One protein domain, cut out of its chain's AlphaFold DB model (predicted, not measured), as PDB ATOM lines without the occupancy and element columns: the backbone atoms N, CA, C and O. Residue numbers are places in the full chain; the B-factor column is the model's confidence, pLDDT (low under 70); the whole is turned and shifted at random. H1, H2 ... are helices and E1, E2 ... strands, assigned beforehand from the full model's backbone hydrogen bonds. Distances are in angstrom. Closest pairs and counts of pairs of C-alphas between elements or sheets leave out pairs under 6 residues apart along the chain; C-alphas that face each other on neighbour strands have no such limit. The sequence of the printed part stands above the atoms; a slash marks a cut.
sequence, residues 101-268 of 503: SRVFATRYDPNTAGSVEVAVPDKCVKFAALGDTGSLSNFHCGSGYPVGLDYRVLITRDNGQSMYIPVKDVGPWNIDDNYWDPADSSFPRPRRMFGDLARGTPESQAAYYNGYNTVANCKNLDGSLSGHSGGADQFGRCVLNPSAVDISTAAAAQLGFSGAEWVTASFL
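What this domain is: This is residues 101 to 268 of the 503 residues of an uncharacterized protein of Actinobacteria bacterium (UniProt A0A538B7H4). What does the domain look like? It is a small closed barrel of six strands, with H4 packed on its outside and H1 on another stretch of its wall, where H2 folds back on H1 as a hairpin. H3 sits at the barrel's edge, and the loop residues 211 to 242 make a lobe on that side. What is the make-up? The printed part has 168 residues, in the order E1 E2 H1 H2 E3 E4 H3 E5 H4 E6; the barrel is mixed and the class is mixed helices and strands, with under half of the residues in named elements. It is compact and rounded, with a radius of gyration of the C-alphas of 15.6 A and spans of 42 by 38 by 28 A.

How they stand to each other: How does the barrel close? Round the ring run E1, residues 101 to 108, E5, 243 to 248, E2, 118 to 120, E4, 162 to 170, E3, 152 to 157, and E6, 260 to 267, then E1 again. E1 and E5 are parallel, with N 247 and O 106 2.8 A apart; E2 and E4 are parallel too, with N 118 and O 166 at 3.1 A. The other pairs are antiparallel: E5 and E2 with N 119 and O 246 at 2.8 A, the hairpin E3 and E4 with N 153 and O 165 at 2.9 A, E3 and E6 with N 156 and O 264 at 2.8 A, and E6 and E1 with N 263 and O 103 at 2.8 A. Where are the helices? H4, residues 249 to 255, is outside the barrel at a height over the sheet of 7.2 A, only just over E5 with 3 C-alphas on it, and across the strands at 73 degrees to E5 on the local plane. H1, residues 123 to 129, is outside too, and its closest C-alphas to E4 are those of Lys 126 and Lys 168, 5.5 A apart. H2, residues 133 to 138, is not on the barrel but touches H1, closest C-alphas Phe 127 and Leu 136 at 5.9 A, at a shallow tilt of 15 degrees, opposite ways. What of H3 and the backbones? H3, residues 203 to 210, is on the barrel, with the C-alphas of Ser 204 and Ser 243 of E5 closest at 6.4 A. In H1, H2, H3 and H4 every O i to N i+4 pair is within hydrogen-bond range.

Where its parts are: Where do the strands begin and end? E1 begins at C-alpha 101 (7.499, 46.823, 29.387), and E6 ends at C-alpha 267 (-0.527, 49.511, 26.975). Which are long? E4 spans 21.2 A and bends by 64 degrees at residue 167, E1 spans 19.9 A and E6 19.3 A.

The domain as a whole: Which links are long? H2 to E3, E4 to H3 and H3 to E5 are long; in the last, residues 214 to 215 pair with 230 to 231, antiparallel. How sure is the model? The printed part has no cut, its mean pLDDT is 89.4, and residue 148 is under 70.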
ATOM      1  N   SER A 101       6.242  47.343  29.900       85.81
ATOM      2  CA  SER A 101       7.499  46.823  29.387       85.81
ATOM      3  C   SER A 101       8.535  47.930  29.395       85.81
ATOM      4  O   SER A 101       8.261  49.072  29.016       85.81
ATOM      5  N   ARG A 102       9.741  47.589  29.846       88.81
ATOM      6  CA  ARG A 102      10.889  48.478  29.745       88.81
ATOM      7  C   ARG A 102      11.435  48.350  28.332       88.81
ATOM      8  O   ARG A 102      12.006  47.321  27.999       88.81
ATOM      9  N   VAL A 103      11.224  49.370  27.510       92.44
ATOM     10  CA  VAL A 103      11.497  49.323  26.070       92.44
ATOM     11  C   VAL A 103      12.386  50.476  25.640       92.44
ATOM     12  O   VAL A 103      12.407  51.535  26.264       92.44
ATOM     13  N   PHE A 104      13.129  50.279  24.561       91.12
ATOM     14  CA  PHE A 104      13.786  51.381  23.876       91.12
ATOM     15  C   PHE A 104      12.779  51.989  22.901       91.12
ATOM     16  O   PHE A 104      12.105  51.260  22.169       91.12
ATOM     17  N   ALA A 105      12.662  53.312  22.917       92.38
ATOM     18  CA  ALA A 105      11.827  54.055  21.989       92.38
ATOM     19  C   ALA A 105      12.704  54.870  21.037       92.38
ATOM     20  O   ALA A 105      13.760  55.376  21.428       92.38
ATOM     21  N   THR A 106      12.231  55.060  19.810       92.12
ATOM     22  CA  THR A 106      12.805  55.998  18.833       92.12
ATOM     23  C   THR A 106      11.773  57.043  18.417       92.12
ATOM     24  O   THR A 106      10.610  56.986  18.818       92.12
ATOM     25  N   ARG A 107      12.209  58.069  17.680       92.50
ATOM     26  CA  ARG A 107      11.340  59.118  17.139       92.50
ATOM     27  C   ARG A 107      11.163  58.940  15.637       92.50
ATOM     28  O   ARG A 107      12.164  58.870  14.926       92.50
ATOM     29  N   TYR A 108       9.921  58.988  15.162       91.75
ATOM     30  CA  TYR A 108       9.591  58.962  13.733       91.75
ATOM     31  C   TYR A 108       8.882  60.239  13.276       91.75
ATOM     32  O   TYR A 108       8.282  60.962  14.077       91.75
ATOM     33  N   ASP A 109       8.940  60.501  11.971       90.25
ATOM     34  CA  ASP A 109       8.093  61.498  11.325       90.25
ATOM     35  C   ASP A 109       6.790  60.831  10.850       90.25
ATOM     36  O   ASP A 109       6.840  59.923  10.015       90.25
ATOM     37  N   PRO A 110       5.621  61.233  11.385       90.69
ATOM     38  CA  PRO A 110       4.349  60.586  11.086       90.69
ATOM     39  C   PRO A 110       3.834  60.933   9.686       90.69
ATOM     40  O   PRO A 110       3.990  62.058   9.204       90.69
ATOM     41  N   ASN A 111       3.102  59.993   9.080       86.81
ATOM     42  CA  ASN A 111       2.450  60.165   7.775       86.81
ATOM     43  C   ASN A 111       1.514  61.392   7.719       86.81
ATOM     44  O   ASN A 111       1.326  61.993   6.663       86.81
ATOM     45  N   THR A 112       0.935  61.793   8.857       90.44
ATOM     46  CA  THR A 112       0.252  63.085   9.021       90.44
ATOM     47  C   THR A 112       1.129  64.035   9.831       90.44
ATOM     48  O   THR A 112       1.249  63.900  11.049       90.44
ATOM     49  N   ALA A 113       1.724  65.019   9.154       90.88
ATOM     50  CA  ALA A 113       2.608  66.007   9.769       90.88
ATOM     51  C   ALA A 113       1.948  66.702  10.977       90.88
ATOM     52  O   ALA A 113       0.831  67.209  10.888       90.88
ATOM     53  N   GLY A 114       2.650  66.724  12.113       91.50
ATOM     54  CA  GLY A 114       2.144  67.290  13.368       91.50
ATOM     55  C   GLY A 114       1.190  66.386  14.163       91.50
ATOM     56  O   GLY A 114       0.766  66.780  15.248       91.50
ATOM     57  N   SER A 115       0.862  65.181  13.682       91.12
ATOM     58  CA  SER A 115       0.029  64.237  14.435       91.12
ATOM     59  C   SER A 115       0.734  63.776  15.711       91.12
ATOM     60  O   SER A 115       1.879  63.322  15.682       91.12
ATOM     61  N   VAL A 116       0.037  63.876  16.845       94.38
ATOM     62  CA  VAL A 116       0.442  63.283  18.126       94.38
ATOM     63  C   VAL A 116       0.024  61.817  18.110       94.38
ATOM     64  O   VAL A 116      -1.170  61.512  18.153       94.38
ATOM     65  N   GLU A 117       0.992  60.917  17.984       93.38
ATOM     66  CA  GLU A 117       0.766  59.481  17.829       93.38
ATOM     67  C   GLU A 117       2.004  58.669  18.213       93.38
ATOM     68  O   GLU A 117       3.115  59.195  18.324       93.38
ATOM     69  N   VAL A 118       1.777  57.382  18.448       96.62
ATOM     70  CA  VAL A 118       2.805  56.363  18.646       96.62
ATOM     71  C   VAL A 118       2.563  55.241  17.636       96.62
ATOM     72  O   VAL A 118       1.411  54.923  17.317       96.62
ATOM     73  N   ALA A 119       3.640  54.656  17.124       96.69
ATOM     74  CA  ALA A 119       3.601  53.383  16.430       96.69
ATOM     75  C   ALA A 119       4.001  52.268  17.401       96.69
ATOM     76  O   ALA A 119       4.921  52.428  18.209       96.69
ATOM     77  N   VAL A 120       3.283  51.152  17.318       96.50
ATOM     78  CA  VAL A 120       3.611  49.906  18.022       96.50
ATOM     79  C   VAL A 120       3.692  48.770  16.997       96.50
ATOM     80  O   VAL A 120       3.032  48.862  15.958       96.50
ATOM     81  N   PRO A 121       4.456  47.691  17.234       96.12
ATOM     82  CA  PRO A 121       4.638  46.595  16.275       96.12
ATOM     83  C   PRO A 121       3.415  45.663  16.123       96.12
ATOM     84  O   PRO A 121       3.553  44.454  15.942       96.12
ATOM     85  N   ASP A 122       2.204  46.228  16.151       95.06
ATOM     86  CA  ASP A 122       0.931  45.534  15.981       95.06
ATOM     87  C   ASP A 122      -0.019  46.283  15.018       95.06
ATOM     88  O   ASP A 122      -0.612  47.316  15.345       95.06
ATOM     89  N   LYS A 123      -0.229  45.705  13.827       94.94
ATOM     90  CA  LYS A 123      -1.187  46.197  12.819       94.94
ATOM     91  C   LYS A 123      -2.644  46.170  13.293       94.94
ATOM     92  O   LYS A 123      -3.422  47.048  12.940       94.94
ATOM     93  N   CYS A 124      -3.024  45.169  14.080       94.44
ATOM     94  CA  CYS A 124      -4.385  44.932  14.542       94.44
ATOM     95  C   CYS A 124      -4.794  45.946  15.614       94.44
ATOM     96  O   CYS A 124      -5.920  46.444  15.572       94.44
ATOM     97  N   VAL A 125      -3.862  46.342  16.489       93.31
ATOM     98  CA  VAL A 125      -4.028  47.519  17.360       93.31
ATOM     99  C   VAL A 125      -4.287  48.771  16.521       93.31
ATOM    100  O   VAL A 125      -5.298  49.434  16.743       93.31
ATOM    101  N   LYS A 126      -3.448  49.074  15.515       94.00
ATOM    102  CA  LYS A 126      -3.662  50.234  14.626       94.00
ATOM    103  C   LYS A 126      -5.044  50.205  13.967       94.00
ATOM    104  O   LYS A 126      -5.749  51.211  13.988       94.00
ATOM    105  N   PHE A 127      -5.445  49.083  13.370       95.00
ATOM    106  CA  PHE A 127      -6.725  49.006  12.663       95.00
ATOM    107  C   PHE A 127      -7.920  49.156  13.616       95.00
ATOM    108  O   PHE A 127      -8.870  49.857  13.276       95.00
ATOM    109  N   ALA A 128      -7.863  48.596  14.829       91.38
ATOM    110  CA  ALA A 128      -8.908  48.798  15.833       91.38
ATOM    111  C   ALA A 128      -8.948  50.238  16.382       91.38
ATOM    112  O   ALA A 128     -10.038  50.792  16.538       91.38
ATOM    113  N   ALA A 129      -7.784  50.869  16.581       89.81
ATOM    114  CA  ALA A 129      -7.645  52.270  16.990       89.81
ATOM    115  C   ALA A 129      -8.205  53.261  15.957       89.81
ATOM    116  O   ALA A 129      -8.818  54.263  16.317       89.81
ATOM    117  N   LEU A 130      -8.023  52.967  14.666       89.31
ATOM    118  CA  LEU A 130      -8.539  53.773  13.555       89.31
ATOM    119  C   LEU A 130      -9.975  53.395  13.136       89.31
ATOM    120  O   LEU A 130     -10.543  54.043  12.259       89.31
ATOM    121  N   GLY A 131     -10.568  52.358  13.738       90.31
ATOM    122  CA  GLY A 131     -11.904  51.862  13.390       90.31
ATOM    123  C   GLY A 131     -12.001  51.132  12.044       90.31
ATOM    124  O   GLY A 131     -13.103  50.937  11.531       90.31
ATOM    125  N   ASP A 132     -10.870  50.714  11.471       93.19
ATOM    126  CA  ASP A 132     -10.783  50.051  10.168       93.19
ATOM    127  C   ASP A 132     -11.181  48.566  10.258       93.19
ATOM    128  O   ASP A 132     -10.359  47.645  10.286       93.19
ATOM    129  N   THR A 133     -12.494  48.337  10.289       93.19
ATOM    130  CA  THR A 133     -13.114  47.004  10.246       93.19
ATOM    131  C   THR A 133     -12.772  46.223   8.974       93.19
ATOM    132  O   THR A 133     -12.749  44.991   9.007       93.19
ATOM    133  N   GLY A 134     -12.465  46.915   7.870       95.25
ATOM    134  CA  GLY A 134     -12.028  46.303   6.619       95.25
ATOM    135  C   GLY A 134     -10.665  45.642   6.782       95.25
ATOM    136  O   GLY A 134     -10.527  44.441   6.550       95.25
ATOM    137  N   SER A 135      -9.671  46.392   7.260       95.25
ATOM    138  CA  SER A 135      -8.334  45.856   7.526       95.25
ATOM    139  C   SER A 135      -8.323  44.823   8.658       95.25
ATOM    140  O   SER A 135      -7.670  43.794   8.501       95.25
ATOM    141  N   LEU A 136      -9.093  45.002   9.742       92.81
ATOM    142  CA  LEU A 136      -9.226  43.971  10.792       92.81
ATOM    143  C   LEU A 136      -9.704  42.618  10.234       92.81
ATOM    144  O   LEU A 136      -9.198  41.570  10.641       92.81
ATOM    145  N   SER A 137     -10.650  42.645   9.289       93.19
ATOM    146  CA  SER A 137     -11.142  41.454   8.588       93.19
ATOM    147  C   SER A 137     -10.090  40.881   7.630       93.19
ATOM    148  O   SER A 137      -9.740  39.702   7.726       93.19
ATOM    149  N   ASN A 138      -9.525  41.723   6.756       96.12
ATOM    150  CA  ASN A 138      -8.555  41.332   5.725       96.12
ATOM    151  C   ASN A 138      -7.246  40.769   6.301       96.12
ATOM    152  O   ASN A 138      -6.643  39.886   5.699       96.12
ATOM    153  N   PHE A 139      -6.811  41.264   7.463       92.31
ATOM    154  CA  PHE A 139      -5.621  40.792   8.173       92.31
ATOM    155  C   PHE A 139      -5.927  39.766   9.278       92.31
ATOM    156  O   PHE A 139      -5.027  39.403  10.033       92.31
ATOM    157  N   HIS A 140      -7.175  39.289   9.352       91.75
ATOM    158  CA  HIS A 140      -7.637  38.207  10.231       91.75
ATOM    159  C   HIS A 140      -7.305  38.413  11.719       91.75
ATOM    160  O   HIS A 140      -6.997  37.465  12.437       91.75
ATOM    161  N   CYS A 141      -7.396  39.656  12.197       86.69
ATOM    162  CA  CYS A 141      -6.988  40.035  13.552       86.69
ATOM    163  C   CYS A 141      -7.781  39.323  14.667       86.69
ATOM    164  O   CYS A 141      -7.279  39.164  15.776       86.69
ATOM    165  N   GLY A 142      -9.001  38.860  14.379       75.19
ATOM    166  CA  GLY A 142      -9.855  38.159  15.341       75.19
ATOM    167  C   GLY A 142     -10.655  39.097  16.251       75.19
ATOM    168  O   GLY A 142     -10.493  40.316  16.241       75.19
ATOM    169  N   SER A 143     -11.558  38.517  17.044       74.12
ATOM    170  CA  SER A 143     -12.508  39.251  17.898       74.12
ATOM    171  C   SER A 143     -11.862  40.014  19.060       74.12
ATOM    172  O   SER A 143     -12.504  40.888  19.640       74.12
ATOM    173  N   GLY A 144     -10.604  39.710  19.393       76.38
ATOM    174  CA  GLY A 144      -9.868  40.347  20.481       76.38
ATOM    175  C   GLY A 144      -9.395  41.782  20.209       76.38
ATOM    176  O   GLY A 144      -8.978  42.442  21.160       76.38
ATOM    177  N   TYR A 145      -9.473  42.287  18.965       83.50
ATOM    178  CA  TYR A 145      -9.135  43.678  18.592       83.50
ATOM    179  C   TYR A 145     -10.404  44.503  18.294       83.50
ATOM    180  O   TYR A 145     -10.764  44.714  17.133       83.50
ATOM    181  N   PRO A 146     -11.146  44.929  19.330       79.62
ATOM    182  CA  PRO A 146     -12.432  45.585  19.169       79.62
ATOM    183  C   PRO A 146     -12.322  47.069  18.799       79.62
ATOM    184  O   PRO A 146     -11.721  47.877  19.503       79.62
ATOM    185  N   VAL A 147     -13.035  47.460  17.745       80.38
ATOM    186  CA  VAL A 147     -13.222  48.872  17.388       80.38
ATOM    187  C   VAL A 147     -13.945  49.635  18.504       80.38
ATOM    188  O   VAL A 147     -14.965  49.172  19.024       80.38
ATOM    189  N   GLY A 148     -13.436  50.829  18.820       65.19
ATOM    190  CA  GLY A 148     -14.056  51.786  19.744       65.19
ATOM    191  C   GLY A 148     -13.367  51.952  21.104       65.19
ATOM    192  O   GLY A 148     -13.846  52.753  21.902       65.19
ATOM    193  N   LEU A 149     -12.264  51.246  21.375       70.56
ATOM    194  CA  LEU A 149     -11.409  51.536  22.535       70.56
ATOM    195  C   LEU A 149     -10.478  52.726  22.279       70.56
ATOM    196  O   LEU A 149     -10.079  52.994  21.146       70.56
ATOM    197  N   ASP A 150     -10.077  53.402  23.355       70.88
ATOM    198  CA  ASP A 150      -9.058  54.454  23.317       70.88
ATOM    199  C   ASP A 150      -7.654  53.829  23.420       70.88
ATOM    200  O   ASP A 150      -7.037  53.765  24.484       70.88
ATOM    201  N   TYR A 151      -7.180  53.295  22.292       85.56
ATOM    202  CA  TYR A 151      -5.881  52.632  22.148       85.56
ATOM    203  C   TYR A 151      -4.709  53.610  22.383       85.56
ATOM    204  O   TYR A 151      -4.133  54.152  21.440       85.56
ATOM    205  N   ARG A 152      -4.339  53.841  23.653       87.56
ATOM    206  CA  ARG A 152      -3.191  54.670  24.071       87.56
ATOM    207  C   ARG A 152      -2.076  53.899  24.771       87.56
ATOM    208  O   ARG A 152      -2.332  53.061  25.632       87.56
ATOM    209  N   VAL A 153      -0.833  54.268  24.470       90.25
ATOM    210  CA  VAL A 153       0.337  53.895  25.273       90.25
ATOM    211  C   VAL A 153       0.597  55.018  26.270       90.25
ATOM    212  O   VAL A 153       0.737  56.177  25.875       90.25
ATOM    213  N   LEU A 154       0.696  54.693  27.556       87.38
ATOM    214  CA  LEU A 154       1.359  55.566  28.518       87.38
ATOM    215  C   LEU A 154       2.868  55.368  28.362       87.38
ATOM    216  O   LEU A 154       3.404  54.339  28.769       87.38
ATOM    217  N   ILE A 155       3.551  56.345  27.769       90.12
ATOM    218  CA  ILE A 155       5.013  56.406  27.799       90.12
ATOM    219  C   ILE A 155       5.419  57.163  29.061       90.12
ATOM    220  O   ILE A 155       4.961  58.283  29.272       90.12
ATOM    221  N   THR A 156       6.288  56.567  29.875       87.81
ATOM    222  CA  THR A 156       6.909  57.178  31.059       87.81
ATOM    223  C   THR A 156       8.427  57.147  30.921       87.81
ATOM    224  O   THR A 156       9.016  56.099  30.659       87.81
ATOM    225  N   ARG A 157       9.067  58.301  31.104       92.00
ATOM    226  CA  ARG A 157      10.524  58.481  31.054       92.00
ATOM    227  C   ARG A 157      11.145  58.408  32.447       92.00
ATOM    228  O   ARG A 157      10.485  58.671  33.448       92.00
ATOM    229  N   ASP A 158      12.448  58.149  32.500       83.06
ATOM    230  CA  ASP A 158      13.212  58.028  33.756       83.06
ATOM    231  C   ASP A 158      13.262  59.324  34.577       83.06
ATOM    232  O   ASP A 158      13.477  59.292  35.785       83.06
ATOM    233  N   ASN A 159      13.025  60.471  33.936       80.19
ATOM    234  CA  ASN A 159      12.903  61.769  34.598       80.19
ATOM    235  C   ASN A 159      11.495  62.040  35.174       80.19
ATOM    236  O   ASN A 159      11.227  63.156  35.615       80.19
ATOM    237  N   GLY A 160      10.589  61.057  35.139       80.44
ATOM    238  CA  GLY A 160       9.215  61.170  35.635       80.44
ATOM    239  C   GLY A 160       8.242  61.898  34.701       80.44
ATOM    240  O   GLY A 160       7.090  62.097  35.078       80.44
ATOM    241  N   GLN A 161       8.659  62.301  33.494       79.00
ATOM    242  CA  GLN A 161       7.724  62.813  32.489       79.00
ATOM    243  C   GLN A 161       6.949  61.659  31.846       79.00
ATOM    244  O   GLN A 161       7.553  60.715  31.329       79.00
ATOM    245  N   SER A 162       5.622  61.783  31.806       83.31
ATOM    246  CA  SER A 162       4.737  60.778  31.215       83.31
ATOM    247  C   SER A 162       3.684  61.392  30.293       83.31
ATOM    248  O   SER A 162       3.230  62.515  30.519       83.31
ATOM    249  N   MET A 163       3.269  60.649  29.266       81.62
ATOM    250  CA  MET A 163       2.246  61.075  28.305       81.62
ATOM    251  C   MET A 163       1.430  59.886  27.782       81.62
ATOM    252  O   MET A 163       1.989  58.846  27.436       81.62
ATOM    253  N   TYR A 164       0.111  60.069  27.673       83.06
ATOM    254  CA  TYR A 164      -0.814  59.118  27.049       83.06
ATOM    255  C   TYR A 164      -0.942  59.389  25.542       83.06
ATOM    256  O   TYR A 164      -1.641  60.317  25.125       83.06
ATOM    257  N   ILE A 165      -0.281  58.579  24.720       90.31
ATOM    258  CA  ILE A 165      -0.156  58.790  23.272       90.31
ATOM    259  C   ILE A 165      -1.035  57.771  22.522       90.31
ATOM    260  O   ILE A 165      -0.883  56.573  22.762       90.31
ATOM    261  N   PRO A 166      -1.955  58.193  21.630       90.75
ATOM    262  CA  PRO A 166      -2.807  57.270  20.881       90.75
ATOM    263  C   PRO A 166      -2.021  56.542  19.785       90.75
ATOM    264  O   PRO A 166      -1.222  57.162  19.076       90.75
ATOM    265  N   VAL A 167      -2.276  55.246  19.608       95.38
ATOM    266  CA  VAL A 167      -1.714  54.475  18.496       95.38
ATOM    267  C   VAL A 167      -2.376  54.907  17.195       95.38
ATOM    268  O   VAL A 167      -3.603  54.912  17.098       95.38
ATOM    269  N   LYS A 168      -1.568  55.239  16.184       94.12
ATOM    270  CA  LYS A 168      -2.062  55.472  14.815       94.12
ATOM    271  C   LYS A 168      -1.212  54.846  13.712       94.12
ATOM    272  O   LYS A 168      -1.691  54.777  12.583       94.12
ATOM    273  N   ASP A 169      -0.004  54.362  14.004       95.25
ATOM    274  CA  ASP A 169       0.836  53.684  13.011       95.25
ATOM    275  C   ASP A 169       1.408  52.341  13.509       95.25
ATOM    276  O   ASP A 169       1.149  51.944  14.645       95.25
ATOM    277  N   VAL A 170       2.115  51.610  12.637       93.69
ATOM    278  CA  VAL A 170       2.719  50.299  12.952       93.69
ATOM    279  C   VAL A 170       4.239  50.339  12.849       93.69
ATOM    280  O   VAL A 170       4.779  50.905  11.901       93.69
ATOM    281  N   GLY A 171       4.914  49.682  13.788       85.31
ATOM    282  CA  GLY A 171       6.371  49.584  13.876       85.31
ATOM    283  C   GLY A 171       6.886  50.014  15.252       85.31
ATOM    284  O   GLY A 171       6.078  50.287  16.141       85.31
ATOM    285  N   PRO A 172       8.210  50.086  15.456       78.81
ATOM    286  CA  PRO A 172       9.291  49.777  14.514       78.81
ATOM    287  C   PRO A 172       9.420  48.280  14.196       78.81
ATOM    288  O   PRO A 172       8.926  47.432  14.933       78.81
ATOM    289  N   TRP A 173      10.154  47.974  13.118       84.62
ATOM    290  CA  TRP A 173      10.546  46.633  12.640       84.62
ATOM    291  C   TRP A 173       9.387  45.681  12.275       84.62
ATOM    292  O   TRP A 173       9.243  45.323  11.104       84.62
ATOM    293  N   ASN A 174       8.546  45.314  13.239       90.88
ATOM    294  CA  ASN A 174       7.492  44.307  13.130       90.88
ATOM    295  C   ASN A 174       6.083  44.920  12.993       90.88
ATOM    296  O   ASN A 174       5.870  46.112  13.209       90.88
ATOM    297  N   ILE A 175       5.110  44.080  12.625       94.19
ATOM    298  CA  ILE A 175       3.668  44.389  12.564       94.19
ATOM    299  C   ILE A 175       2.805  43.329  13.279       94.19
ATOM    300  O   ILE A 175       1.590  43.507  13.397       94.19
ATOM    301  N   ASP A 176       3.415  42.214  13.690       93.94
ATOM    302  CA  ASP A 176       2.789  41.075  14.366       93.94
ATOM    303  C   ASP A 176       3.538  40.660  15.648       93.94
ATOM    304  O   ASP A 176       3.407  39.529  16.115       93.94
ATOM    305  N   ASP A 177       4.293  41.590  16.240       95.06
ATOM    306  CA  ASP A 177       4.975  41.406  17.522       95.06
ATOM    307  C   ASP A 177       4.246  42.153  18.648       95.06
ATOM    308  O   ASP A 177       4.740  43.125  19.215       95.06
ATOM    309  N   ASN A 178       3.045  41.686  18.993       92.69
ATOM    310  CA  ASN A 178       2.310  42.116  20.183       92.69
ATOM    311  C   ASN A 178       2.960  41.561  21.464       92.69
ATOM    312  O   ASN A 178       2.366  40.776  22.192       92.69
ATOM    313  N   TYR A 179       4.207  41.949  21.743       91.81
ATOM    314  CA  TYR A 179       5.038  41.404  22.828       91.81
ATOM    315  C   TYR A 179       4.462  41.586  24.242       91.81
ATOM    316  O   TYR A 179       4.907  40.931  25.184       91.81
ATOM    317  N   TRP A 180       3.487  42.480  24.409       89.50
ATOM    318  CA  TRP A 180       2.718  42.678  25.639       89.50
ATOM    319  C   TRP A 180       1.660  41.593  25.885       89.50
ATOM    320  O   TRP A 180       1.178  41.472  27.012       89.50
ATOM    321  N   ASP A 181       1.303  40.796  24.878       86.62
ATOM    322  CA  ASP A 181       0.373  39.672  24.985       86.62
ATOM    323  C   ASP A 181       1.088  38.378  25.427       86.62
ATOM    324  O   ASP A 181       2.288  38.201  25.187       86.62
ATOM    325  N   PRO A 182       0.388  37.447  26.100       83.81
ATOM    326  CA  PRO A 182       0.915  36.113  26.356       83.81
ATOM    327  C   PRO A 182       0.979  35.295  25.053       83.81
ATOM    328  O   PRO A 182       0.156  35.455  24.157       83.81
ATOM    329  N   ALA A 183       1.905  34.339  24.969       83.69
ATOM    330  CA  ALA A 183       1.966  33.373  23.862       83.69
ATOM    331  C   ALA A 183       0.907  32.245  23.956       83.69
ATOM    332  O   ALA A 183       0.889  31.335  23.130       83.69
ATOM    333  N   ASP A 184       0.043  32.283  24.974       81.88
ATOM    334  CA  ASP A 184      -1.017  31.301  25.211       81.88
ATOM    335  C   ASP A 184      -2.144  31.455  24.178       81.88
ATOM    336  O   ASP A 184      -2.836  32.472  24.138       81.88
ATOM    337  N   SER A 185      -2.351  30.426  23.353       80.56
ATOM    338  CA  SER A 185      -3.368  30.403  22.295       80.56
ATOM    339  C   SER A 185      -4.815  30.310  22.796       80.56
ATOM    340  O   SER A 185      -5.735  30.423  21.985       80.56
ATOM    341  N   SER A 186      -5.035  30.135  24.103       77.38
ATOM    342  CA  SER A 186      -6.350  30.275  24.740       77.38
ATOM    343  C   SER A 186      -6.697  31.724  25.108       77.38
ATOM    344  O   SER A 186      -7.873  32.040  25.310       77.38
ATOM    345  N   PHE A 187      -5.707  32.624  25.159       73.88
ATOM    346  CA  PHE A 187      -5.939  34.047  25.392       73.88
ATOM    347  C   PHE A 187      -6.642  34.683  24.174       73.88
ATOM    348  O   PHE A 187      -6.345  34.304  23.040       73.88
ATOM    349  N   PRO A 188      -7.540  35.682  24.334       74.06
ATOM    350  CA  PRO A 188      -8.280  36.270  23.206       74.06
ATOM    351  C   PRO A 188      -7.415  36.936  22.122       74.06
ATOM    352  O   PRO A 188      -7.919  37.236  21.037       74.06
ATOM    353  N   ARG A 189      -6.137  37.199  22.427       80.06
ATOM    354  CA  ARG A 189      -5.122  37.774  21.534       80.06
ATOM    355  C   ARG A 189      -3.731  37.194  21.830       80.06
ATOM    356  O   ARG A 189      -2.945  37.854  22.495       80.06
ATOM    357  N   PRO A 190      -3.392  35.975  21.386       85.50
ATOM    358  CA  PRO A 190      -2.046  35.457  21.604       85.50
ATOM    359  C   PRO A 190      -0.997  36.348  20.921       85.50
ATOM    360  O   PRO A 190      -1.280  36.990  19.899       85.50
ATOM    361  N   ARG A 191       0.235  36.343  21.439       91.44
ATOM    362  CA  ARG A 191       1.405  36.896  20.743       91.44
ATOM    363  C   ARG A 191       1.537  36.208  19.374       91.44
ATOM    364  O   ARG A 191       1.708  34.991  19.310       91.44
ATOM    365  N   ARG A 192       1.385  36.962  18.280       91.50
ATOM    366  CA  ARG A 192       1.159  36.408  16.929       91.50
ATOM    367  C   ARG A 192       2.429  35.881  16.266       91.50
ATOM    368  O   ARG A 192       2.357  34.946  15.471       91.50
ATOM    369  N   MET A 193       3.577  36.453  16.609       93.56
ATOM    370  CA  MET A 193       4.908  35.954  16.265       93.56
ATOM    371  C   MET A 193       5.794  35.913  17.516       93.56
ATOM    372  O   MET A 193       5.477  36.533  18.527       93.56
ATOM    373  N   PHE A 194       6.910  35.179  17.448       94.94
ATOM    374  CA  PHE A 194       7.951  35.183  18.491       94.94
ATOM    375  C   PHE A 194       7.457  34.742  19.886       94.94
ATOM    376  O   PHE A 194       7.896  35.246  20.918       94.94
ATOM    377  N   GLY A 195       6.513  33.791  19.919       92.94
ATOM    378  CA  GLY A 195       5.881  33.277  21.143       92.94
ATOM    379  C   GLY A 195       6.807  32.516  22.105       92.94
ATOM    380  O   GLY A 195       6.394  32.194  23.214       92.94
ATOM    381  N   ASP A 196       8.048  32.235  21.706       93.50
ATOM    382  CA  ASP A 196       9.104  31.697  22.567       93.50
ATOM    383  C   ASP A 196       9.860  32.789  23.352       93.50
ATOM    384  O   ASP A 196      10.493  32.491  24.367       93.50
ATOM    385  N   LEU A 197       9.753  34.061  22.946       91.88
ATOM    386  CA  LEU A 197      10.235  35.195  23.734       91.88
ATOM    387  C   LEU A 197       9.276  35.511  24.887       91.88
ATOM    388  O   LEU A 197       8.058  35.612  24.713       91.88
ATOM    389  N   ALA A 198       9.847  35.761  26.066       86.38
ATOM    390  CA  ALA A 198       9.094  36.103  27.268       86.38
ATOM    391  C   ALA A 198       8.189  37.335  27.070       86.38
ATOM    392  O   ALA A 198       8.575  38.318  26.430       86.38
ATOM    393  N   ARG A 199       6.993  37.298  27.676       86.31
ATOM    394  CA  ARG A 199       6.035  38.415  27.687       86.31
ATOM    395  C   ARG A 199       6.718  39.698  28.174       86.31
ATOM    396  O   ARG A 199       7.425  39.686  29.177       86.31
ATOM    397  N   GLY A 200       6.509  40.793  27.452       86.75
ATOM    398  CA  GLY A 200       7.164  42.081  27.679       86.75
ATOM    399  C   GLY A 200       8.557  42.225  27.055       86.75
ATOM    400  O   GLY A 200       9.160  43.282  27.211       86.75
ATOM    401  N   THR A 201       9.064  41.209  26.342       90.69
ATOM    402  CA  THR A 201      10.326  41.275  25.578       90.69
ATOM    403  C   THR A 201      10.019  41.456  24.089       90.69
ATOM    404  O   THR A 201       9.598  40.480  23.459       90.69
ATOM    405  N   PRO A 202      10.220  42.648  23.499       95.12
ATOM    406  CA  PRO A 202      10.047  42.859  22.063       95.12
ATOM    407  C   PRO A 202      11.098  42.088  21.267       95.12
ATOM    408  O   PRO A 202      12.254  41.978  21.692       95.12
ATOM    409  N   GLU A 203      10.719  41.586  20.096       96.31
ATOM    410  CA  GLU A 203      11.615  40.809  19.239       96.31
ATOM    411  C   GLU A 203      12.842  41.616  18.817       96.31
ATOM    412  O   GLU A 203      13.962  41.125  18.944       96.31
ATOM    413  N   SER A 204      12.662  42.885  18.449       91.94
ATOM    414  CA  SER A 204      13.756  43.768  18.038       91.94
ATOM    415  C   SER A 204      14.836  43.926  19.116       91.94
ATOM    416  O   SER A 204      16.019  44.072  18.806       91.94
ATOM    417  N   GLN A 205      14.470  43.843  20.400       93.12
ATOM    418  CA  GLN A 205      15.434  43.886  21.501       93.12
ATOM    419  C   GLN A 205      16.223  42.581  21.595       93.12
ATOM    420  O   GLN A 205      17.443  42.606  21.758       93.12
ATOM    421  N   ALA A 206      15.543  41.443  21.447       94.00
ATOM    422  CA  ALA A 206      16.185  40.135  21.433       94.00
ATOM    423  C   ALA A 206      17.090  39.957  20.199       94.00
ATOM    424  O   ALA A 206      18.188  39.409  20.318       94.00
ATOM    425  N   ALA A 207      16.678  40.450  19.030       92.50
ATOM    426  CA  ALA A 207      17.466  40.415  17.802       92.50
ATOM    427  C   ALA A 207      18.720  41.290  17.912       92.50
ATOM    428  O   ALA A 207      19.822  40.814  17.636       92.50
ATOM    429  N   TYR A 208      18.568  42.531  18.387       90.12
ATOM    430  CA  TYR A 208      19.671  43.482  18.533       90.12
ATOM    431  C   TYR A 208      20.706  43.058  19.586       90.12
ATOM    432  O   TYR A 208      21.905  43.123  19.324       90.12
ATOM    433  N   TYR A 209      20.268  42.629  20.777       87.19
ATOM    434  CA  TYR A 209      21.186  42.307  21.880       87.19
ATOM    435  C   TYR A 209      21.684  40.858  21.878       87.19
ATOM    436  O   TYR A 209      22.832  40.618  22.250       87.19
ATOM    437  N   ASN A 210      20.848  39.900  21.466       91.75
ATOM    438  CA  ASN A 210      21.122  38.467  21.636       91.75
ATOM    439  C   ASN A 210      21.265  37.707  20.305       91.75
ATOM    440  O   ASN A 210      21.528  36.506  20.324       91.75
ATOM    441  N   GLY A 211      21.054  38.359  19.155       90.69
ATOM    442  CA  GLY A 211      21.010  37.679  17.859       90.69
ATOM    443  C   GLY A 211      19.808  36.740  17.701       90.69
ATOM    444  O   GLY A 211      19.885  35.771  16.942       90.69
ATOM    445  N   TYR A 212      18.701  36.990  18.408       95.38
ATOM    446  CA  TYR A 212      17.446  36.269  18.174       95.38
ATOM    447  C   TYR A 212      16.992  36.408  16.709       95.38
ATOM    448  O   TYR A 212      17.302  37.402  16.052       95.38
ATOM    449  N   ASN A 213      16.313  35.379  16.194       95.50
ATOM    450  CA  ASN A 213      15.912  35.262  14.788       95.50
ATOM    451  C   ASN A 213      17.061  35.570  13.794       95.50
ATOM    452  O   ASN A 213      16.866  36.232  12.775       95.50
ATOM    453  N   THR A 214      18.291  35.125  14.099       96.81
ATOM    454  CA  THR A 214      19.435  35.330  13.197       96.81
ATOM    455  C   THR A 214      19.218  34.622  11.867       96.81
ATOM    456  O   THR A 214      19.133  33.395  11.811       96.81
ATOM    457  N   VAL A 215      19.238  35.396  10.781       95.31
ATOM    458  CA  VAL A 215      19.261  34.874   9.410       95.31
ATOM    459  C   VAL A 215      20.619  35.131   8.761       95.31
ATOM    460  O   VAL A 215      21.305  36.112   9.063       95.31
ATOM    461  N   ALA A 216      21.022  34.242   7.855       95.81
ATOM    462  CA  ALA A 216      22.218  34.440   7.045       95.81
ATOM    463  C   ALA A 216      21.950  35.482   5.951       95.81
ATOM    464  O   ALA A 216      20.958  35.371   5.233       95.81
ATOM    465  N   ASN A 217      22.858  36.452   5.797       94.19
ATOM    466  CA  ASN A 217      22.748  37.531   4.809       94.19
ATOM    467  C   ASN A 217      21.430  38.329   4.941       94.19
ATOM    468  O   ASN A 217      20.643  38.420   3.997       94.19
ATOM    469  N   CYS A 218      21.170  38.865   6.139       94.69
ATOM    470  CA  CYS A 218      19.946  39.609   6.448       94.69
ATOM    471  C   CYS A 218      19.793  40.849   5.546       94.69
ATOM    472  O   CYS A 218      20.778  41.383   5.026       94.69
ATOM    473  N   LYS A 219      18.559  41.309   5.322       94.88
ATOM    474  CA  LYS A 219      18.299  42.441   4.417       94.88
ATOM    475  C   LYS A 219      18.522  43.793   5.091       94.88
ATOM    476  O   LYS A 219      18.150  43.993   6.241       94.88
ATOM    477  N   ASN A 220      19.027  44.756   4.338       87.44
ATOM    478  CA  ASN A 220      18.974  46.169   4.683       87.44
ATOM    479  C   ASN A 220      17.520  46.689   4.633       87.44
ATOM    480  O   ASN A 220      16.613  46.023   4.124       87.44
ATOM    481  N   LEU A 221      17.285  47.908   5.132       80.19
ATOM    482  CA  LEU A 221      15.952  48.534   5.133       80.19
ATOM    483  C   LEU A 221      15.370  48.770   3.725       80.19
ATOM    484  O   LEU A 221      14.150  48.783   3.578       80.19
ATOM    485  N   ASP A 222      16.219  48.906   2.703       85.06
ATOM    486  CA  ASP A 222      15.832  49.012   1.287       85.06
ATOM    487  C   ASP A 222      15.555  47.647   0.616       85.06
ATOM    488  O   ASP A 222      15.195  47.589  -0.558       85.06
ATOM    489  N   GLY A 223      15.718  46.541   1.352       87.62
ATOM    490  CA  GLY A 223      15.554  45.175   0.860       87.62
ATOM    491  C   GLY A 223      16.793  44.569   0.190       87.62
ATOM    492  O   GLY A 223      16.753  43.387  -0.152       87.62
ATOM    493  N   SER A 224      17.889  45.321   0.029       93.69
ATOM    494  CA  SER A 224      19.166  44.780  -0.455       93.69
ATOM    495  C   SER A 224      19.798  43.822   0.565       93.69
ATOM    496  O   SER A 224      19.479  43.857   1.751       93.69
ATOM    497  N   LEU A 225      20.687  42.935   0.118       94.38
ATOM    498  CA  LEU A 225      21.375  41.975   0.990       94.38
ATOM    499  C   LEU A 225      22.579  42.645   1.675       94.38
ATOM    500  O   LEU A 225      23.405  43.253   0.996       94.38
ATOM    501  N   SER A 226      22.688  42.532   3.002       90.19
ATOM    502  CA  SER A 226      23.717  43.225   3.804       90.19
ATOM    503  C   SER A 226      25.139  42.670   3.655       90.19
ATOM    504  O   SER A 226      26.110  43.355   3.971       90.19
ATOM    505  N   GLY A 227      25.275  41.420   3.209       92.12
ATOM    506  CA  GLY A 227      26.536  40.681   3.197       92.12
ATOM    507  C   GLY A 227      26.904  40.025   4.535       92.12
ATOM    508  O   GLY A 227      27.930  39.349   4.593       92.12
ATOM    509  N   HIS A 228      26.092  40.170   5.591       87.31
ATOM    510  CA  HIS A 228      26.365  39.583   6.906       87.31
ATOM    511  C   HIS A 228      25.151  38.867   7.518       87.31
ATOM    512  O   HIS A 228      23.994  39.129   7.194       87.31
ATOM    513  N   SER A 229      25.417  37.925   8.421       94.44
ATOM    514  CA  SER A 229      24.380  37.343   9.281       94.44
ATOM    515  C   SER A 229      24.062  38.288  10.441       94.44
ATOM    516  O   SER A 229      24.907  39.092  10.838       94.44
ATOM    517  N   GLY A 230      22.864  38.184  11.006       92.25
ATOM    518  CA  GLY A 230      22.480  38.930  12.205       92.25
ATOM    519  C   GLY A 230      21.021  38.708  12.575       92.25
ATOM    520  O   GLY A 230      20.253  38.202  11.752       92.25
ATOM    521  N   GLY A 231      20.658  39.093  13.803       95.25
ATOM    522  CA  GLY A 231      19.271  39.095  14.269       95.25
ATOM    523  C   GLY A 231      18.397  39.948  13.353       95.25
ATOM    524  O   GLY A 231      18.811  41.036  12.929       95.25
ATOM    525  N   ALA A 232      17.231  39.429  12.986       94.81
ATOM    526  CA  ALA A 232      16.428  39.993  11.916       94.81
ATOM    527  C   ALA A 232      14.933  39.962  12.228       94.81
ATOM    528  O   ALA A 232      14.440  39.013  12.819       94.81
ATOM    529  N   ASP A 233      14.218  40.982  11.758       94.25
ATOM    530  CA  ASP A 233      12.791  41.158  12.014       94.25
ATOM    531  C   ASP A 233      11.922  40.080  11.333       94.25
ATOM    532  O   ASP A 233      12.402  39.220  10.586       94.25
ATOM    533  N   GLN A 234      10.601  40.160  11.517       95.06
ATOM    534  CA  GLN A 234       9.628  39.263  10.875       95.06
ATOM    535  C   GLN A 234       9.726  39.177   9.337       95.06
ATOM    536  O   GLN A 234       9.172  38.261   8.731       95.06
ATOM    537  N   PHE A 235      10.385  40.141   8.685       93.62
ATOM    538  CA  PHE A 235      10.592  40.177   7.240       93.62
ATOM    539  C   PHE A 235      11.997  39.707   6.835       93.62
ATOM    540  O   PHE A 235      12.293  39.675   5.636       93.62
ATOM    541  N   GLY A 236      12.877  39.369   7.781       94.50
ATOM    542  CA  GLY A 236      14.278  39.029   7.537       94.50
ATOM    543  C   GLY A 236      15.165  40.243   7.227       94.50
ATOM    544  O   GLY A 236      16.145  40.102   6.489       94.50
ATOM    545  N   ARG A 237      14.819  41.442   7.716       92.75
ATOM    546  CA  ARG A 237      15.704  42.622   7.686       92.75
ATOM    547  C   ARG A 237      16.557  42.670   8.950       92.75
ATOM    548  O   ARG A 237      16.035  42.428  10.030       92.75
ATOM    549  N   CYS A 238      17.840  43.004   8.827       88.50
ATOM    550  CA  CYS A 238      18.756  43.148   9.957       88.50
ATOM    551  C   CYS A 238      18.206  44.171  10.964       88.50
ATOM    552  O   CYS A 238      17.956  45.318  10.587       88.50
ATOM    553  N   VAL A 239      18.064  43.794  12.236       90.38
ATOM    554  CA  VAL A 239      17.623  44.719  13.287       90.38
ATOM    555  C   VAL A 239      18.817  45.550  13.756       90.38
ATOM    556  O   VAL A 239      19.730  45.055  14.412       90.38
ATOM    557  N   LEU A 240      18.823  46.836  13.395       85.62
ATOM    558  CA  LEU A 240      19.954  47.748  13.637       85.62
ATOM    559  C   LEU A 240      19.810  48.603  14.908       85.62
ATOM    560  O   LEU A 240      20.728  49.344  15.256       85.62
ATOM    561  N   ASN A 241      18.670  48.527  15.598       87.75
ATOM    562  CA  ASN A 241      18.452  49.146  16.906       87.75
ATOM    563  C   ASN A 241      17.421  48.332  17.718       87.75
ATOM    564  O   ASN A 241      16.579  47.666  17.119       87.75
ATOM    565  N   PRO A 242      17.431  48.405  19.060       91.31
ATOM    566  CA  PRO A 242      16.509  47.655  19.914       91.31
ATOM    567  C   PRO A 242      15.162  48.376  20.092       91.31
ATOM    568  O   PRO A 242      14.536  48.248  21.143       91.31
ATOM    569  N   SER A 243      14.743  49.221  19.145       86.44
ATOM    570  CA  SER A 243      13.521  50.008  19.320       86.44
ATOM    571  C   SER A 243      12.276  49.140  19.195       86.44
ATOM    572  O   SER A 243      12.221  48.254  18.342       86.44
ATOM    573  N   ALA A 244      11.284  49.395  20.045       90.44
ATOM    574  CA  ALA A 244      10.044  48.621  20.126       90.44
ATOM    575  C   ALA A 244       8.767  49.478  20.136       90.44
ATOM    576  O   ALA A 244       7.675  48.932  20.024       90.44
ATOM    577  N   VAL A 245       8.899  50.805  20.225       95.06
ATOM    578  CA  VAL A 245       7.835  51.781  19.940       95.06
ATOM    579  C   VAL A 245       8.450  53.009  19.270       95.06
ATOM    580  O   VAL A 245       9.548  53.434  19.639       95.06
ATOM    581  N   ASP A 246       7.741  53.607  18.315       95.56
ATOM    582  CA  ASP A 246       8.150  54.869  17.692       95.56
ATOM    583  C   ASP A 246       7.217  56.002  18.129       95.56
ATOM    584  O   ASP A 246       6.001  55.928  17.979       95.56
ATOM    585  N   ILE A 247       7.783  57.080  18.667       95.44
ATOM    586  CA  ILE A 247       7.053  58.256  19.153       95.44
ATOM    587  C   ILE A 247       7.088  59.335  18.066       95.44
ATOM    588  O   ILE A 247       8.162  59.670  17.565       95.44
ATOM    589  N   SER A 248       5.941  59.902  17.679       96.31
ATOM    590  CA  SER A 248       5.919  60.901  16.600       96.31
ATOM    591  C   SER A 248       6.696  62.167  16.969       96.31
ATOM    592  O   SER A 248       6.778  62.533  18.142       96.31
ATOM    593  N   THR A 249       7.224  62.902  15.986       94.50
ATOM    594  CA  THR A 249       7.935  64.171  16.235       94.50
ATOM    595  C   THR A 249       7.127  65.182  17.057       94.50
ATOM    596  O   THR A 249       7.702  65.881  17.894       94.50
ATOM    597  N   ALA A 250       5.797  65.215  16.910       93.56
ATOM    598  CA  ALA A 250       4.918  66.070  17.711       93.56
ATOM    599  C   ALA A 250       4.708  65.554  19.147       93.56
ATOM    600  O   ALA A 250       4.737  66.348  20.088       93.56
ATOM    601  N   ALA A 251       4.528  64.242  19.337       92.94
ATOM    602  CA  ALA A 251       4.400  63.645  20.668       92.94
ATOM    603  C   ALA A 251       5.724  63.732  21.452       92.94
ATOM    604  O   ALA A 251       5.741  64.094  22.627       92.94
ATOM    605  N   ALA A 252       6.851  63.505  20.772       93.50
ATOM    606  CA  ALA A 252       8.189  63.631  21.332       93.50
ATOM    607  C   ALA A 252       8.466  65.051  21.848       93.50
ATOM    608  O   ALA A 252       8.978  65.210  22.955       93.50
ATOM    609  N   ALA A 253       8.073  66.084  21.094       94.25
ATOM    610  CA  ALA A 253       8.208  67.476  21.523       94.25
ATOM    611  C   ALA A 253       7.396  67.790  22.797       94.25
ATOM    612  O   ALA A 253       7.877  68.527  23.654       94.25
ATOM    613  N   GLN A 254       6.202  67.208  22.953       91.00
ATOM    614  CA  GLN A 254       5.350  67.399  24.138       91.00
ATOM    615  C   GLN A 254       5.877  66.644  25.369       91.00
ATOM    616  O   GLN A 254       5.832  67.165  26.481       91.00
ATOM    617  N   LEU A 255       6.444  65.452  25.167       88.12
ATOM    618  CA  LEU A 255       7.071  64.627  26.206       88.12
ATOM    619  C   LEU A 255       8.513  65.080  26.564       88.12
ATOM    620  O   LEU A 255       9.128  64.558  27.496       88.12
ATOM    621  N   GLY A 256       9.082  66.039  25.821       91.62
ATOM    622  CA  GLY A 256      10.482  66.471  25.947       91.62
ATOM    623  C   GLY A 256      11.508  65.409  25.516       91.62
ATOM    624  O   GLY A 256      12.661  65.452  25.952       91.62
ATOM    625  N   PHE A 257      11.073  64.423  24.728       85.94
ATOM    626  CA  PHE A 257      11.822  63.240  24.300       85.94
ATOM    627  C   PHE A 257      12.898  63.611  23.272       85.94
ATOM    628  O   PHE A 257      12.619  64.243  22.248       85.94
ATOM    629  N   SER A 258      14.146  63.219  23.536       80.56
ATOM    630  CA  SER A 258      15.321  63.719  22.800       80.56
ATOM    631  C   SER A 258      15.426  63.178  21.366       80.56
ATOM    632  O   SER A 258      15.877  63.885  20.460       80.56
ATOM    633  N   GLY A 259      14.965  61.946  21.138       77.88
ATOM    634  CA  GLY A 259      14.964  61.282  19.832       77.88
ATOM    635  C   GLY A 259      15.147  59.766  19.910       77.88
ATOM    636  O   GLY A 259      14.620  59.058  19.055       77.88
ATOM    637  N   ALA A 260      15.848  59.276  20.935       87.94
ATOM    638  CA  ALA A 260      15.945  57.859  21.268       87.94
ATOM    639  C   ALA A 260      16.391  57.689  22.731       87.94
ATOM    640  O   ALA A 260      17.429  58.230  23.117       87.94
ATOM    641  N   GLU A 261      15.632  56.951  23.540       85.94
ATOM    642  CA  GLU A 261      15.989  56.618  24.926       85.94
ATOM    643  C   GLU A 261      15.201  55.393  25.422       85.94
ATOM    644  O   GLU A 261      14.250  54.937  24.782       85.94
ATOM    645  N   TRP A 262      15.595  54.852  26.576       90.50
ATOM    646  CA  TRP A 262      14.805  53.835  27.266       90.50
ATOM    647  C   TRP A 262      13.618  54.475  27.993       90.50
ATOM    648  O   TRP A 262      13.775  55.460  28.711       90.50
ATOM    649  N   VAL A 263      12.439  53.882  27.835       89.19
ATOM    650  CA  VAL A 263      11.184  54.321  28.449       89.19
ATOM    651  C   VAL A 263      10.421  53.132  29.020       89.19
ATOM    652  O   VAL A 263      10.593  51.982  28.615       89.19
ATOM    653  N   THR A 264       9.545  53.405  29.974       89.00
ATOM    654  CA  THR A 264       8.547  52.449  30.446       89.00
ATOM    655  C   THR A 264       7.268  52.685  29.650       89.00
ATOM    656  O   THR A 264       6.679  53.761  29.744       89.00
ATOM    657  N   ALA A 265       6.867  51.709  28.835       91.31
ATOM    658  CA  ALA A 265       5.649  51.763  28.031       91.31
ATOM    659  C   ALA A 265       4.574  50.868  28.654       91.31
ATOM    660  O   ALA A 265       4.843  49.696  28.920       91.31
ATOM    661  N   SER A 266       3.374  51.413  28.860       84.50
ATOM    662  CA  SER A 266       2.215  50.696  29.401       84.50
ATOM    663  C   SER A 266       1.035  50.770  28.429       84.50
ATOM    664  O   SER A 266       0.596  51.864  28.063       84.50
ATOM    665  N   PHE A 267       0.519  49.618  28.000       86.44
ATOM    666  CA  PHE A 267      -0.527  49.511  26.975       86.44
ATOM    667  C   PHE A 267      -1.914  49.549  27.624       86.44
ATOM    668  O   PHE A 267      -2.271  48.633  28.354       86.44
ATOM    669  N   LEU A 268      -2.702  50.609  27.408       72.88
ATOM    670  CA  LEU A 268      -3.921  50.859  28.201       72.88
ATOM    671  C   LEU A 268      -5.178  50.102  27.739       72.88
ATOM    672  O   LEU A 268      -6.237  50.249  28.342       72.88
TER     673      LEU A 268